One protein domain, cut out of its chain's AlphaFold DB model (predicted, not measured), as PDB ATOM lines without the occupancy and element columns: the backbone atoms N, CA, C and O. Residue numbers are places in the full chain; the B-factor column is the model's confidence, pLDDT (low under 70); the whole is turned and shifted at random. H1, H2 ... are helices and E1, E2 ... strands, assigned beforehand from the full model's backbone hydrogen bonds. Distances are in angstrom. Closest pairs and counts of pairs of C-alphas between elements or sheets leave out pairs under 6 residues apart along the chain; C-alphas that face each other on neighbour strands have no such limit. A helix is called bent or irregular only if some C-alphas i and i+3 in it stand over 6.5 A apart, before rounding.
ATOM      1  N   PHE A 350     177.359 207.246 135.107       62.78
ATOM      2  CA  PHE A 350     178.781 206.932 134.989       62.78
ATOM      3  C   PHE A 350     178.950 205.438 134.719       62.78
ATOM      4  O   PHE A 350     178.389 204.608 135.431       62.78
ATOM      5  N   ILE A 351     179.733 205.090 133.697       70.06
ATOM      6  CA  ILE A 351     180.071 203.698 133.386       70.06
ATOM      7  C   ILE A 351     181.516 203.457 133.805       70.06
ATOM      8  O   ILE A 351     182.445 204.023 133.229       70.06
ATOM      9  N   ILE A 352     181.704 202.587 134.794       70.31
ATOM     10  CA  ILE A 352     183.025 202.149 135.242       70.31
ATOM     11  C   ILE A 352     183.364 200.862 134.493       70.31
ATOM     12  O   ILE A 352     182.586 199.910 134.495       70.31
ATOM     13  N   SER A 353     184.522 200.831 133.837       76.75
ATOM     14  CA  SER A 353     184.999 199.650 133.114       76.75
ATOM     15  C   SER A 353     186.467 199.377 133.421       76.75
ATOM     16  O   SER A 353     187.259 200.300 133.602       76.75
ATOM     17  N   GLN A 354     186.830 198.097 133.469       78.25
ATOM     18  CA  GLN A 354     188.209 197.644 133.619       78.25
ATOM     19  C   GLN A 354     188.721 197.124 132.271       78.25
ATOM     20  O   GLN A 354     188.077 196.290 131.641       78.25
ATOM     21  N   LYS A 355     189.894 197.604 131.837       82.50
ATOM     22  CA  LYS A 355     190.575 197.171 130.604       82.50
ATOM     23  C   LYS A 355     191.871 196.431 130.940       82.50
ATOM     24  O   LYS A 355     192.959 196.967 130.756       82.50
ATOM     25  N   VAL A 356     191.749 195.223 131.482       87.25
ATOM     26  CA  VAL A 356     192.883 194.320 131.734       87.25
ATOM     27  C   VAL A 356     192.693 193.079 130.871       87.25
ATOM     28  O   VAL A 356     191.603 192.516 130.863       87.25
ATOM     29  N   ASP A 357     193.735 192.672 130.148       88.62
ATOM     30  CA  ASP A 357     193.742 191.432 129.369       88.62
ATOM     31  C   ASP A 357     194.506 190.343 130.135       88.62
ATOM     32  O   ASP A 357     195.714 190.440 130.357       88.62
ATOM     33  N   TYR A 358     193.785 189.310 130.555       89.38
ATOM     34  CA  TYR A 358     194.303 188.159 131.283       89.38
ATOM     35  C   TYR A 358     194.805 187.038 130.352       89.38
ATOM     36  O   TYR A 358     195.394 186.077 130.843       89.38
ATOM     37  N   SER A 359     194.609 187.141 129.029       85.19
ATOM     38  CA  SER A 359     194.929 186.067 128.071       85.19
ATOM     39  C   SER A 359     196.424 185.850 127.823       85.19
ATOM     40  O   SER A 359     196.845 184.721 127.571       85.19
ATOM     41  N   ASP A 360     197.228 186.907 127.941       79.81
ATOM     42  CA  ASP A 360     198.682 186.875 127.735       79.81
ATOM     43  C   ASP A 360     199.459 187.100 129.053       79.81
ATOM     44  O   ASP A 360     200.647 187.430 129.051       79.81
ATOM     45  N   ALA A 361     198.795 186.942 130.205       82.12
ATOM     46  CA  ALA A 361     199.405 187.168 131.511       82.12
ATOM     47  C   ALA A 361     200.487 186.117 131.826       82.12
ATOM     48  O   ALA A 361     200.261 184.914 131.714       82.12
ATOM     49  N   THR A 362     201.654 186.562 132.308       83.12
ATOM     50  CA  THR A 362     202.724 185.660 132.782       83.12
ATOM     51  C   THR A 362     202.299 184.850 134.006       83.12
ATOM     52  O   THR A 362     202.718 183.707 134.169       83.12
ATOM     53  N   SER A 363     201.458 185.438 134.861       87.94
ATOM     54  CA  SER A 363     200.847 184.789 136.019       87.94
ATOM     55  C   SER A 363     199.410 185.276 136.199       87.94
ATOM     56  O   SER A 363     199.161 186.353 136.748       87.94
ATOM     57  N   TYR A 364     198.454 184.470 135.730       88.62
ATOM     58  CA  TYR A 364     197.018 184.760 135.801       88.62
ATOM     59  C   TYR A 364     196.542 185.029 137.239       88.62
ATOM     60  O   TYR A 364     195.847 186.010 137.509       88.62
ATOM     61  N   THR A 365     196.966 184.199 138.195       87.62
ATOM     62  CA  THR A 365     196.539 184.286 139.602       87.62
ATOM     63  C   THR A 365     197.085 185.519 140.323       87.62
ATOM     64  O   THR A 365     196.426 186.065 141.205       87.62
ATOM     65  N   GLN A 366     198.284 185.985 139.966       90.19
ATOM     66  CA  GLN A 366     198.832 187.223 140.522       90.19
ATOM     67  C   GLN A 366     198.148 188.452 139.928       90.19
ATOM     68  O   GLN A 366     197.832 189.387 140.664       90.19
ATOM     69  N   LEU A 367     197.896 188.442 138.614       90.00
ATOM     70  CA  LEU A 367     197.244 189.561 137.942       90.00
ATOM     71  C   LEU A 367     195.819 189.753 138.464       90.00
ATOM     72  O   LEU A 367     195.496 190.850 138.901       90.00
ATOM     73  N   THR A 368     195.024 188.681 138.526       89.12
ATOM     74  CA  THR A 368     193.660 188.704 139.085       89.12
ATOM     75  C   THR A 368     193.625 189.215 140.522       89.12
ATOM     76  O   THR A 368     192.787 190.052 140.841       89.12
ATOM     77  N   LYS A 369     194.559 188.806 141.392       88.06
ATOM     78  CA  LYS A 369     194.659 189.338 142.766       88.06
ATOM     79  C   LYS A 369     194.976 190.832 142.826       88.06
ATOM     80  O   LYS A 369     194.529 191.501 143.746       88.06
ATOM     81  N   LYS A 370     195.756 191.356 141.878       89.12
ATOM     82  CA  LYS A 370     196.107 192.785 141.817       89.12
ATOM     83  C   LYS A 370     194.956 193.643 141.282       89.12
ATOM     84  O   LYS A 370     194.891 194.829 141.585       89.12
ATOM     85  N   THR A 371     194.093 193.065 140.451       88.31
ATOM     86  CA  THR A 371     193.044 193.778 139.706       88.31
ATOM     87  C   THR A 371     191.629 193.511 140.223       88.31
ATOM     88  O   THR A 371     190.677 194.069 139.680       88.31
ATOM     89  N   SER A 372     191.488 192.694 141.268       88.00
ATOM     90  CA  SER A 372     190.249 192.456 142.017       88.00
ATOM     91  C   SER A 372     190.347 193.049 143.426       88.00
ATOM     92  O   SER A 372     191.440 193.306 143.928       88.00
ATOM     93  N   GLY A 373     189.204 193.289 144.063       86.38
ATOM     94  CA  GLY A 373     189.107 193.852 145.405       86.38
ATOM     95  C   GLY A 373     188.056 194.952 145.520       86.38
ATOM     96  O   GLY A 373     187.261 195.189 144.611       86.38
ATOM     97  N   ILE A 374     188.059 195.628 146.667       85.19
ATOM     98  CA  ILE A 374     187.137 196.730 146.947       85.19
ATOM     99  C   ILE A 374     187.697 198.010 146.328       85.19
ATOM    100  O   ILE A 374     188.801 198.442 146.656       85.19
ATOM    101  N   VAL A 375     186.915 198.621 145.446       81.62
ATOM    102  CA  VAL A 375     187.180 199.925 144.843       81.62
ATOM    103  C   VAL A 375     186.238 200.936 145.476       81.62
ATOM    104  O   VAL A 375     185.022 200.752 145.470       81.62
ATOM    105  N   THR A 376     186.796 202.015 146.009       81.00
ATOM    106  CA  THR A 376     186.020 203.115 146.582       81.00
ATOM    107  C   THR A 376     185.922 204.242 145.565       81.00
ATOM    108  O   THR A 376     186.939 204.702 145.052       81.00
ATOM    109  N   LEU A 377     184.697 204.672 145.275       75.56
ATOM    110  CA  LEU A 377     184.411 205.871 144.499       75.56
ATOM    111  C   LEU A 377     183.824 206.917 145.432       75.56
ATOM    112  O   LEU A 377     182.791 206.685 146.059       75.56
ATOM    113  N   GLU A 378     184.460 208.074 145.476       77.56
ATOM    114  CA  GLU A 378     183.946 209.246 146.161       77.56
ATOM    115  C   GLU A 378     183.472 210.253 145.117       77.56
ATOM    116  O   GLU A 378     184.232 210.664 144.239       77.56
ATOM    117  N   LEU A 379     182.188 210.605 145.181       68.12
ATOM    118  CA  LEU A 379     181.615 211.672 144.370       68.12
ATOM    119  C   LEU A 379     181.481 212.920 145.238       68.12
ATOM    120  O   LEU A 379     180.720 212.918 146.210       68.12
ATOM    121  N   VAL A 380     182.205 213.971 144.852       65.19
ATOM    122  CA  VAL A 380     182.183 215.285 145.500       65.19
ATOM    123  C   VAL A 380     181.558 216.294 144.530       65.19
ATOM    124  O   VAL A 380     182.007 216.376 143.381       65.19
ATOM    125  N   PRO A 381     180.507 217.033 144.927       59.00
ATOM    126  CA  PRO A 381     179.941 218.082 144.088       59.00
ATOM    127  C   PRO A 381     180.940 219.238 143.930       59.00
ATOM    128  O   PRO A 381     181.533 219.688 144.903       59.00
ATOM    129  N   ASN A 382     181.101 219.742 142.702       49.88
ATOM    130  CA  ASN A 382     181.943 220.918 142.428       49.88
ATOM    131  C   ASN A 382     181.267 222.243 142.837       49.88
ATOM    132  O   ASN A 382     181.929 223.264 142.947       49.88
ATOM    133  N   GLN A 383     179.943 222.231 143.029       49.59
ATOM    134  CA  GLN A 383     179.148 223.368 143.493       49.59
ATOM    135  C   GLN A 383     178.195 222.881 144.585       49.59
ATOM    136  O   GLN A 383     177.428 221.940 144.364       49.59
ATOM    137  N   SER A 393     179.666 213.916 151.009       56.47
ATOM    138  CA  SER A 393     180.385 212.861 150.301       56.47
ATOM    139  C   SER A 393     179.437 211.689 150.059       56.47
ATOM    140  O   SER A 393     178.924 211.092 151.012       56.47
ATOM    141  N   ARG A 394     179.216 211.305 148.797       61.16
ATOM    142  CA  ARG A 394     178.640 209.988 148.490       61.16
ATOM    143  C   ARG A 394     179.777 209.030 148.189       61.16
ATOM    144  O   ARG A 394     180.274 208.974 147.066       61.16
ATOM    145  N   ILE A 395     180.174 208.282 149.211       69.00
ATOM    146  CA  ILE A 395     181.142 207.200 149.076       69.00
ATOM    147  C   ILE A 395     180.378 205.946 148.654       69.00
ATOM    148  O   ILE A 395     179.425 205.530 149.310       69.00
ATOM    149  N   SER A 396     180.779 205.359 147.532       75.31
ATOM    150  CA  SER A 396     180.269 204.080 147.047       75.31
ATOM    151  C   SER A 396     181.407 203.072 147.010       75.31
ATOM    152  O   SER A 396     182.493 203.366 146.512       75.31
ATOM    153  N   HIS A 397     181.157 201.871 147.521       77.75
ATOM    154  CA  HIS A 397     182.109 200.770 147.466       77.75
ATOM    155  C   HIS A 397     181.656 199.760 146.415       77.75
ATOM    156  O   HIS A 397     180.539 199.245 146.469       77.75
ATOM    157  N   PHE A 398     182.538 199.455 145.470       79.88
ATOM    158  CA  PHE A 398     182.342 198.428 144.458       79.88
ATOM    159  C   PHE A 398     183.253 197.251 144.767       79.88
ATOM    160  O   PHE A 398     184.445 197.430 144.993       79.88
ATOM    161  N   ASN A 399     182.717 196.035 144.746       83.31
ATOM    162  CA  ASN A 399     183.547 194.838 144.802       83.31
ATOM    163  C   ASN A 399     183.833 194.359 143.376       83.31
ATOM    164  O   ASN A 399     182.921 193.933 142.666       83.31
ATOM    165  N   VAL A 400     185.092 194.435 142.956       86.56
ATOM    166  CA  VAL A 400     185.558 193.906 141.674       86.56
ATOM    167  C   VAL A 400     186.047 192.484 141.909       86.56
ATOM    168  O   VAL A 400     187.097 192.276 142.504       86.56
TER     169      VAL A 400
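Overview. This is residues 350 to 383 and 393 to 400 of the 643 residues of an uncharacterized protein of Hucho hucho (huchen) (UniProt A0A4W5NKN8). The domain is a long, narrow U: an unnamed first arm, residues 350 to 358, runs out to one end of a rod, the chain turns there through residues 359 to 363, and H1 followed by E1 runs back nearly in one line. E2 lies side by side with E1, so that the second arm is a short helix continued by a ribbon of two strands, and residues 359 to 366 stick out at the turning end. There are 42 residues printed, with one named helix and two named strands in the order H1, E1, E2; the sheet has the order E1 - E2 and is antiparallel, and the class is mixed, helices and strands. The whole is only just extended, close to loose, with a radius of gyration of the C-alphas of 14.1 A, and its C-alphas span 45 by 16 by 11 A.

Along the chain. The printed part begins at Phe 350, with its C-alpha at (178.781, 206.932, 134.989). Residues 350 to 363 hold no named element. H1 is residues 364 to 371, 10.6 A from first to last C-alpha, and C-alpha 364 is at (197.018, 184.760, 135.801). E1 is residues 373 to 379, 19.4 A long, beginning with C-alpha 373 at (189.107, 193.852, 145.405). E2 is residues 394 to 400, 18.8 A long, and ends with C-alpha 400 at (185.558, 193.906, 141.674).

Arrangement. E1 and E2 are antiparallel neighbours, with 156 degrees between their N-to-C directions. C-alphas that face each other include 373 and 400, 5.1 A apart, and 379 and 394, 5.4 A apart. N 373 and O 400 are within hydrogen-bond range at 2.8 A, and so are N 396 and O 377, also at 2.8 A. H1 and E1 are joined by a tight link of 1 residue. H1 and E2 have 1 pair of C-alphas within 8 A, the closest, those of Thr 371 and Val 400, 7.7 A apart; their centres are 19.8 A apart. In H1, which is not bent, every O i to N i+4 pair is within hydrogen-bond range.

Size, cuts and confidence. The outline is a rod, and the two C-alphas farthest apart are those of Thr 362 and Gln 383, 45.7 A. Residues 359 to 366, of which 364 to 366 belong to H1, stand free; the body without them spans 40 by 15 by 10 A. Residues 384 to 392 are cut out and not printed, and C-alphas 383 and 393 are 12.6 A apart across the cut, which lies in the link from E1 to E2. The mean pLDDT of the printed part is 78.4, and it is under 70 at residue 350, residues 379 to 383 and residues 393 to 395 of this predicted model.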